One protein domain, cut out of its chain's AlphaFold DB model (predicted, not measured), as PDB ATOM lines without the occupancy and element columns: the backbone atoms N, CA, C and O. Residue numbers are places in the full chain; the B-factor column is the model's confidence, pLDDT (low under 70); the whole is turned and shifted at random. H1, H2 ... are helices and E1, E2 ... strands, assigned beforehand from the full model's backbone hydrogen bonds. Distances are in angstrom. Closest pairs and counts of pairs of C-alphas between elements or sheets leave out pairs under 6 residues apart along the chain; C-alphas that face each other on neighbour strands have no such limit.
ATOM      1  N   ALA A   8     158.072 237.487 205.051       50.19
ATOM      2  CA  ALA A   8     157.225 236.299 205.039       50.19
ATOM      3  C   ALA A   8     156.104 236.482 204.014       50.19
ATOM      4  O   ALA A   8     155.278 237.386 204.130       50.19
ATOM      5  N   PHE A   9     156.062 235.607 203.014       54.62
ATOM      6  CA  PHE A   9     155.037 235.629 201.976       54.62
ATOM      7  C   PHE A   9     153.892 234.700 202.364       54.62
ATOM      8  O   PHE A   9     154.045 233.486 202.329       54.62
ATOM      9  N   ASN A  10     152.740 235.279 202.698       44.31
ATOM     10  CA  ASN A  10     151.471 234.561 202.807       44.31
ATOM     11  C   ASN A  10     150.503 235.173 201.794       44.31
ATOM     12  O   ASN A  10     149.711 236.047 202.138       44.31
ATOM     13  N   GLY A  11     150.621 234.752 200.536       40.91
ATOM     14  CA  GLY A  11     149.721 235.161 199.464       40.91
ATOM     15  C   GLY A  11     149.500 233.998 198.510       40.91
ATOM     16  O   GLY A  11     150.447 233.524 197.887       40.91
ATOM     17  N   TYR A  12     148.257 233.527 198.418       39.06
ATOM     18  CA  TYR A  12     147.836 232.623 197.354       39.06
ATOM     19  C   TYR A  12     147.624 233.468 196.093       39.06
ATOM     20  O   TYR A  12     146.822 234.403 196.141       39.06
ATOM     21  N   VAL A  20     149.382 240.923 197.552       80.69
ATOM     22  CA  VAL A  20     149.859 241.532 198.798       80.69
ATOM     23  C   VAL A  20     151.174 240.889 199.243       80.69
ATOM     24  O   VAL A  20     151.241 239.681 199.477       80.69
ATOM     25  N   VAL A  21     152.219 241.698 199.414       85.12
ATOM     26  CA  VAL A  21     153.499 241.301 200.019       85.12
ATOM     27  C   VAL A  21     153.570 241.829 201.445       85.12
ATOM     28  O   VAL A  21     153.212 242.970 201.711       85.12
ATOM     29  N   ARG A  22     154.053 241.009 202.381       84.50
ATOM     30  CA  ARG A  22     154.257 241.410 203.777       84.50
ATOM     31  C   ARG A  22     155.748 241.529 204.063       84.50
ATOM     32  O   ARG A  22     156.489 240.557 203.912       84.50
ATOM     33  N   GLY A  23     156.179 242.710 204.485       85.75
ATOM     34  CA  GLY A  23     157.525 242.976 204.990       85.75
ATOM     35  C   GLY A  23     157.474 243.438 206.443       85.75
ATOM     36  O   GLY A  23     156.453 243.944 206.896       85.75
ATOM     37  N   PHE A  24     158.567 243.271 207.183       83.50
ATOM     38  CA  PHE A  24     158.688 243.770 208.557       83.50
ATOM     39  C   PHE A  24     159.808 244.781 208.659       83.50
ATOM     40  O   PHE A  24     160.902 244.429 208.242       83.50
ATOM     41  N   THR A  25     159.579 245.960 209.246       84.25
ATOM     42  CA  THR A  25     160.615 246.993 209.385       84.25
ATOM     43  C   THR A  25     161.791 246.585 210.287       84.25
ATOM     44  O   THR A  25     161.692 245.607 211.033       84.25
ATOM     45  N   THR A  26     162.888 247.359 210.297       76.38
ATOM     46  CA  THR A  26     163.939 247.292 211.343       76.38
ATOM     47  C   THR A  26     163.342 247.345 212.751       76.38
ATOM     48  O   THR A  26     163.821 246.683 213.676       76.38
ATOM     49  N   ASP A  27     162.254 248.101 212.887       79.50
ATOM     50  CA  ASP A  27     161.512 248.324 214.124       79.50
ATOM     51  C   ASP A  27     160.390 247.299 214.336       79.50
ATOM     52  O   ASP A  27     159.568 247.448 215.238       79.50
ATOM     53  N   LYS A  28     160.379 246.219 213.540       83.19
ATOM     54  CA  LYS A  28     159.401 245.120 213.578       83.19
ATOM     55  C   LYS A  28     157.961 245.549 213.265       83.19
ATOM     56  O   LYS A  28     157.027 244.844 213.642       83.19
ATOM     57  N   GLN A  29     157.762 246.662 212.562       84.75
ATOM     58  CA  GLN A  29     156.434 247.077 212.103       84.75
ATOM     59  C   GLN A  29     156.046 246.300 210.846       84.75
ATOM     60  O   GLN A  29     156.879 246.095 209.964       84.75
ATOM     61  N   LEU A  30     154.796 245.850 210.763       85.81
ATOM     62  CA  LEU A  30     154.291 245.141 209.590       85.81
ATOM     63  C   LEU A  30     153.949 246.143 208.484       85.81
ATOM     64  O   LEU A  30     153.101 247.009 208.674       85.81
ATOM     65  N   VAL A  31     154.551 245.955 207.314       88.12
ATOM     66  CA  VAL A  31     154.250 246.707 206.096       88.12
ATOM     67  C   VAL A  31     153.607 245.774 205.077       88.12
ATOM     68  O   VAL A  31     154.158 244.723 204.734       88.12
ATOM     69  N   LEU A  32     152.430 246.160 204.604       89.31
ATOM     70  CA  LEU A  32     151.650 245.496 203.570       89.31
ATOM     71  C   LEU A  32     151.863 246.246 202.258       89.31
ATOM     72  O   LEU A  32     151.473 247.398 202.136       89.31
ATOM     73  N   PHE A  33     152.481 245.608 201.277       88.06
ATOM     74  CA  PHE A  33     152.634 246.149 199.933       88.06
ATOM     75  C   PHE A  33     151.549 245.571 199.042       88.06
ATOM     76  O   PHE A  33     151.463 244.353 198.903       88.06
ATOM     77  N   HIS A  34     150.758 246.426 198.416       85.75
ATOM     78  CA  HIS A  34     149.746 246.035 197.448       85.75
ATOM     79  C   HIS A  34     150.291 246.317 196.053       85.75
ATOM     80  O   HIS A  34     150.553 247.468 195.705       85.75
ATOM     81  N   VAL A  35     150.490 245.266 195.260       83.56
ATOM     82  CA  VAL A  35     150.947 245.395 193.874       83.56
ATOM     83  C   VAL A  35     149.733 245.384 192.957       83.56
ATOM     84  O   VAL A  35     149.029 244.374 192.866       83.56
ATOM     85  N   SER A  36     149.510 246.503 192.275       77.38
ATOM     86  CA  SER A  36     148.453 246.680 191.280       77.38
ATOM     87  C   SER A  36     149.059 247.004 189.905       77.38
ATOM     88  O   SER A  36     150.224 247.409 189.829       77.38
ATOM     89  N   PRO A  37     148.302 246.864 188.799       73.56
ATOM     90  CA  PRO A  37     148.765 247.288 187.474       73.56
ATOM     91  C   PRO A  37     149.132 248.778 187.393       73.56
ATOM     92  O   PRO A  37     149.958 249.149 186.562       73.56
ATOM     93  N   ASP A  38     148.540 249.604 188.261       76.81
ATOM     94  CA  ASP A  38     148.723 251.059 188.299       76.81
ATOM     95  C   ASP A  38     149.881 251.497 189.219       76.81
ATOM     96  O   ASP A  38     150.209 252.682 189.284       76.81
ATOM     97  N   GLY A  39     150.518 250.553 189.922       77.06
ATOM     98  CA  GLY A  39     151.646 250.808 190.818       77.06
ATOM     99  C   GLY A  39     151.601 249.988 192.107       77.06
ATOM    100  O   GLY A  39     150.657 249.235 192.371       77.06
ATOM    101  N   THR A  40     152.641 250.144 192.927       84.19
ATOM    102  CA  THR A  40     152.747 249.495 194.239       84.19
ATOM    103  C   THR A  40     152.416 250.500 195.336       84.19
ATOM    104  O   THR A  40     153.118 251.495 195.487       84.19
ATOM    105  N   THR A  41     151.389 250.235 196.138       87.88
ATOM    106  CA  THR A  41     151.118 251.005 197.361       87.88
ATOM    107  C   THR A  41     151.617 250.242 198.583       87.88
ATOM    108  O   THR A  41     151.803 249.025 198.537       87.88
ATOM    109  N   ALA A  42     151.879 250.950 199.680       87.94
ATOM    110  CA  ALA A  42     152.271 250.337 200.940       87.94
ATOM    111  C   ALA A  42     151.397 250.865 202.073       87.94
ATOM    112  O   ALA A  42     151.072 252.049 202.114       87.94
ATOM    113  N   GLU A  43     151.047 249.995 203.011       89.75
ATOM    114  CA  GLU A  43     150.290 250.329 204.207       89.75
ATOM    115  C   GLU A  43     150.981 249.763 205.447       89.75
ATOM    116  O   GLU A  43     151.506 248.651 205.430       89.75
ATOM    117  N   SER A  44     150.973 250.517 206.541       89.56
ATOM    118  CA  SER A  44     151.432 250.059 207.856       89.56
ATOM    119  C   SER A  44     150.418 250.496 208.899       89.56
ATOM    120  O   SER A  44     150.009 251.657 208.917       89.56
ATOM    121  N   ASP A  45     149.982 249.568 209.751       86.44
ATOM    122  CA  ASP A  45     148.958 249.806 210.782       86.44
ATOM    123  C   ASP A  45     147.676 250.481 210.243       86.44
ATOM    124  O   ASP A  45     147.082 251.349 210.887       86.44
ATOM    125  N   GLY A  46     147.261 250.109 209.025       85.62
ATOM    126  CA  GLY A  46     146.075 250.656 208.353       85.62
ATOM    127  C   GLY A  46     146.234 252.085 207.822       85.62
ATOM    128  O   GLY A  46     145.242 252.706 207.443       85.62
ATOM    129  N   LYS A  47     147.455 252.633 207.808       89.62
ATOM    130  CA  LYS A  47     147.774 253.919 207.176       89.62
ATOM    131  C   LYS A  47     148.552 253.695 205.891       89.62
ATOM    132  O   LYS A  47     149.569 253.004 205.902       89.62
ATOM    133  N   THR A  48     148.118 254.344 204.816       90.12
ATOM    134  CA  THR A  48     148.865 254.388 203.558       90.12
ATOM    135  C   THR A  48     150.171 255.152 203.757       90.12
ATOM    136  O   THR A  48     150.176 256.289 204.231       90.12
ATOM    137  N   LEU A  49     151.279 254.507 203.412       88.62
ATOM    138  CA  LEU A  49     152.616 255.077 203.419       88.62
ATOM    139  C   LEU A  49     152.934 255.647 202.041       88.62
ATOM    140  O   LEU A  49     152.571 255.069 201.014       88.62
ATOM    141  N   ALA A  50     153.666 256.758 202.016       88.38
ATOM    142  CA  ALA A  50     154.246 257.246 200.774       88.38
ATOM    143  C   ALA A  50     155.354 256.281 200.329       88.38
ATOM    144  O   ALA A  50     156.292 255.994 201.079       88.38
ATOM    145  N   VAL A  51     155.206 255.760 199.112       87.62
ATOM    146  CA  VAL A  51     156.118 254.784 198.523       87.62
ATOM    147  C   VAL A  51     157.094 255.509 197.587       87.62
ATOM    148  O   VAL A  51     156.640 256.306 196.764       87.62
ATOM    149  N   PRO A  52     158.410 255.245 197.672       84.94
ATOM    150  CA  PRO A  52     159.397 255.767 196.734       84.94
ATOM    151  C   PRO A  52     159.056 255.446 195.278       84.94
ATOM    152  O   PRO A  52     158.626 254.332 194.966       84.94
ATOM    153  N   ASP A  53     159.366 256.370 194.369       84.06
ATOM    154  CA  ASP A  53     159.132 256.203 192.926       84.06
ATOM    155  C   ASP A  53     159.795 254.949 192.341       84.06
ATOM    156  O   ASP A  53     159.344 254.404 191.335       84.06
ATOM    157  N   ASP A  54     160.864 254.464 192.969       81.56
ATOM    158  CA  ASP A  54     161.556 253.248 192.551       81.56
ATOM    159  C   ASP A  54     160.714 251.984 192.736       81.56
ATOM    160  O   ASP A  54     160.838 251.055 191.939       81.56
ATOM    161  N   LEU A  55     159.819 251.964 193.725       82.38
ATOM    162  CA  LEU A  55     158.904 250.849 193.961       82.38
ATOM    163  C   LEU A  55     157.674 250.898 193.045       82.38
ATOM    164  O   LEU A  55     157.159 249.850 192.658       82.38
ATOM    165  N   ASN A  56     157.250 252.095 192.624       79.44
ATOM    166  CA  ASN A  56     156.121 252.272 191.700       79.44
ATOM    167  C   ASN A  56     156.377 251.670 190.308       79.44
ATOM    168  O   ASN A  56     155.440 251.440 189.550       79.44
ATOM    169  N   LYS A  57     157.641 251.388 189.975       81.31
ATOM    170  CA  LYS A  57     158.052 250.809 188.686       81.31
ATOM    171  C   LYS A  57     157.818 249.299 188.602       81.31
ATOM    172  O   LYS A  57     157.874 248.744 187.505       81.31
ATOM    173  N   PHE A  58     157.589 248.620 189.726       80.12
ATOM    174  CA  PHE A  58     157.372 247.176 189.732       80.12
ATOM    175  C   PHE A  58     155.896 246.853 189.501       80.12
ATOM    176  O   PHE A  58     155.056 247.058 190.370       80.12
ATOM    177  N   ASN A  59     155.607 246.302 188.324       76.50
ATOM    178  CA  ASN A  59     154.307 245.734 187.959       76.50
ATOM    179  C   ASN A  59     154.270 244.199 188.090       76.50
ATOM    180  O   ASN A  59     153.249 243.572 187.820       76.50
ATOM    181  N   ASP A  60     155.391 243.594 188.484       79.56
ATOM    182  CA  ASP A  60     155.556 242.156 188.635       79.56
ATOM    183  C   ASP A  60     155.986 241.823 190.066       79.56
ATOM    184  O   ASP A  60     156.962 242.363 190.601       79.56
ATOM    185  N   LEU A  61     155.257 240.890 190.679       80.38
ATOM    186  CA  LEU A  61     155.482 240.466 192.058       80.38
ATOM    187  C   LEU A  61     156.897 239.906 192.254       80.38
ATOM    188  O   LEU A  61     157.545 240.176 193.263       80.38
ATOM    189  N   LYS A  62     157.409 239.135 191.291       81.06
ATOM    190  CA  LYS A  62     158.726 238.494 191.388       81.06
ATOM    191  C   LYS A  62     159.846 239.531 191.301       81.06
ATOM    192  O   LYS A  62     160.837 239.408 192.026       81.06
ATOM    193  N   ALA A  63     159.685 240.548 190.458       82.94
ATOM    194  CA  ALA A  63     160.611 241.671 190.367       82.94
ATOM    195  C   ALA A  63     160.656 242.468 191.681       82.94
ATOM    196  O   ALA A  63     161.747 242.676 192.220       82.94
ATOM    197  N   LEU A  64     159.488 242.801 192.245       84.31
ATOM    198  CA  LEU A  64     159.394 243.478 193.540       84.31
ATOM    199  C   LEU A  64     160.076 242.667 194.650       84.31
ATOM    200  O   LEU A  64     160.879 243.194 195.414       84.31
ATOM    201  N   ILE A  65     159.807 241.364 194.719       83.06
ATOM    202  CA  ILE A  65     160.396 240.479 195.732       83.06
ATOM    203  C   ILE A  65     161.920 240.451 195.640       83.06
ATOM    204  O   ILE A  65     162.607 240.514 196.658       83.06
ATOM    205  N   ASN A  66     162.462 240.324 194.431       83.50
ATOM    206  CA  ASN A  66     163.909 240.283 194.244       83.50
ATOM    207  C   ASN A  66     164.570 241.607 194.622       83.50
ATOM    208  O   ASN A  66     165.662 241.589 195.183       83.50
ATOM    209  N   PHE A  67     163.895 242.727 194.373       85.88
ATOM    210  CA  PHE A  67     164.342 244.033 194.828       85.88
ATOM    211  C   PHE A  67     164.324 244.135 196.361       85.88
ATOM    212  O   PHE A  67     165.343 244.471 196.963       85.88
ATOM    213  N   LEU A  68     163.216 243.746 197.005       85.56
ATOM    214  CA  LEU A  68     163.055 243.810 198.463       85.56
ATOM    215  C   LEU A  68     164.063 242.941 199.233       85.56
ATOM    216  O   LEU A  68     164.417 243.268 200.360       85.56
ATOM    217  N   LYS A  69     164.584 241.866 198.630       84.06
ATOM    218  CA  LYS A  69     165.660 241.049 199.228       84.06
ATOM    219  C   LYS A  69     166.994 241.790 199.365       84.06
ATOM    220  O   LYS A  69     167.826 241.375 200.165       84.06
ATOM    221  N   GLY A  70     167.222 242.826 198.560       82.25
ATOM    222  CA  GLY A  70     168.471 243.591 198.533       82.25
ATOM    223  C   GLY A  70     168.436 244.887 199.343       82.25
ATOM    224  O   GLY A  70     169.429 245.614 199.352       82.25
ATOM    225  N   VAL A  71     167.320 245.198 200.003       85.06
ATOM    226  CA  VAL A  71     167.119 246.475 200.698       85.06
ATOM    227  C   VAL A  71     166.637 246.265 202.131       85.06
ATOM    228  O   VAL A  71     165.855 245.365 202.424       85.06
ATOM    229  N   SER A  72     167.099 247.120 203.036       81.69
ATOM    230  CA  SER A  72     166.420 247.413 204.291       81.69
ATOM    231  C   SER A  72     165.428 248.556 204.064       81.69
ATOM    232  O   SER A  72     165.608 249.392 203.184       81.69
ATOM    233  N   MET A  73     164.352 248.583 204.837       83.25
ATOM    234  CA  MET A  73     163.307 249.607 204.784       83.25
ATOM    235  C   MET A  73     163.258 250.421 206.098       83.25
ATOM    236  O   MET A  73     163.626 249.959 207.160       83.25
ATOM    237  N   THR A  74     162.776 251.642 206.127       85.69
ATOM    238  CA  THR A  74     162.531 252.335 207.406       85.69
ATOM    239  C   THR A  74     161.312 253.199 207.207       85.69
ATOM    240  O   THR A  74     161.092 253.685 206.102       85.69
ATOM    241  N   ILE A  75     160.488 253.371 208.234       86.94
ATOM    242  CA  ILE A  75     159.377 254.317 208.157       86.94
ATOM    243  C   ILE A  75     159.822 255.587 208.869       86.94
ATOM    244  O   ILE A  75     159.970 255.604 210.089       86.94
ATOM    245  N   GLU A  76     160.024 256.655 208.105       86.62
ATOM    246  CA  GLU A  76     160.400 257.966 208.630       86.62
ATOM    247  C   GLU A  76     159.340 258.984 208.213       86.62
ATOM    248  O   GLU A  76     159.070 259.165 207.030       86.62
ATOM    249  N   ASN A  77     158.706 259.646 209.184       87.06
ATOM    250  CA  ASN A  77     157.686 260.676 208.941       87.06
ATOM    251  C   ASN A  77     156.504 260.230 208.046       87.06
ATOM    252  O   ASN A  77     155.900 261.054 207.366       87.06
ATOM    253  N   GLY A  78     156.149 258.938 208.057       84.19
ATOM    254  CA  GLY A  78     155.076 258.378 207.216       84.19
ATOM    255  C   GLY A  78     155.501 258.044 205.780       84.19
ATOM    256  O   GLY A  78     154.664 257.658 204.963       84.19
ATOM    257  N   GLU A  79     156.792 258.160 205.478       85.88
ATOM    258  CA  GLU A  79     157.389 257.777 204.206       85.88
ATOM    259  C   GLU A  79     158.214 256.499 204.384       85.88
ATOM    260  O   GLU A  79     158.944 256.341 205.368       85.88
ATOM    261  N   LEU A  80     158.103 255.578 203.427       85.56
ATOM    262  CA  LEU A  80     158.936 254.384 203.397       85.56
ATOM    263  C   LEU A  80     160.293 254.737 202.778       85.56
ATOM    264  O   LEU A  80     160.391 255.003 201.585       85.56
ATOM    265  N   LYS A  81     161.361 254.709 203.566       85.06
ATOM    266  CA  LYS A  81     162.738 254.817 203.078       85.06
ATOM    267  C   LYS A  81     163.289 253.433 202.781       85.06
ATOM    268  O   LYS A  81     163.005 252.481 203.498       85.06
ATOM    269  N   LEU A  82     164.085 253.326 201.725       86.19
ATOM    270  CA  LEU A  82     164.786 252.106 201.343       86.19
ATOM    271  C   LEU A  82     166.283 252.383 201.387       86.19
ATOM    272  O   LEU A  82     166.745 253.388 200.848       86.19
ATOM    273  N   GLN A  83     167.040 251.487 201.996       82.31
ATOM    274  CA  GLN A  83     168.491 251.550 202.044       82.31
ATOM    275  C   GLN A  83     169.051 250.237 201.502       82.31
ATOM    276  O   GLN A  83     168.613 249.154 201.877       82.31
ATOM    277  N   ALA A  84     170.005 250.320 200.576       78.88
ATOM    278  CA  ALA A  84     170.648 249.128 200.039       78.88
ATOM    279  C   ALA A  84     171.388 248.384 201.157       78.88
ATOM    280  O   ALA A  84     172.151 248.987 201.917       78.88
ATOM    281  N   LEU A  85     171.179 247.071 201.241       70.94
ATOM    282  CA  LEU A  85     171.955 246.231 202.143       70.94
ATOM    283  C   LEU A  85     173.402 246.157 201.628       70.94
ATOM    284  O   LEU A  85     173.615 245.984 200.423       70.94
TER     285      LEU A  85
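What this domain is: This is residues 8 to 12 and 20 to 85 of the 208 residues of an uncharacterized protein of Heliomicrobium undosum (UniProt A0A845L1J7). A four-stranded twisted sheet makes a wall, E1 to E4; the helices H1 and H2 cover part of one face, and the hairpin E5-E6 crosses the same side, reaching from near E1 to E4. The printed part has 71 residues, with named elements in the order E1 E2 E3 E4 H1 H2 E5 E6, class mixed. The sheet, order E1 - E2 - E3 - E4, is antiparallel. The whole is compact and rounded, radius of gyration of the C-alphas 11.1 A, spans 27 by 27 by 24 A.

How they stand to each other: E1, residues 20 to 24, E2, 30 to 36, E3, 39 to 44, and E4, 47 to 49, form a meander, each strand the antiparallel neighbour of the one before. N 21 and O 33 are 2.8 A apart, N 34 and O 41 2.8 A, N 49 and O 42 2.8 A, within hydrogen-bond range. From edge to edge the strands' lines turn by 96 degrees. H1, residues 53 to 56, is on the sheet at a height of 6.8 A; the closest C-alphas of H1 and E3 are Asn 56 and Gly 39, 4.8 A. H2, residues 61 to 68, is on the same face, height 9.7 A, over E2 and slantwise to it at 37 degrees on the local plane. In H2 every O i to N i+4 pair is within hydrogen-bond range; H1 is too short for one. E5, residues 71 to 76, and E6, 79 to 84, form an antiparallel hairpin, with N 74 and O 81 at 2.8 A. The closest C-alphas of E4 and E6, Leu 49 and Glu 79, are 5.5 A apart; E1 and E5 are near each other.

Where its parts are: E1 begins at C-alpha 20 (149.859, 241.532, 198.798). E2 spans 19.3 A, E3 17.1 A, H2 10.5 A, E5 15.5 A and E6 16.4 A, ending at C-alpha 84 (170.648, 249.128, 200.039).

The domain as a whole: Residues 13 to 19 are not printed; C-alphas 12 and 20 are 9.2 A apart. No link is long. Residues 8 to 12 have pLDDT under 70.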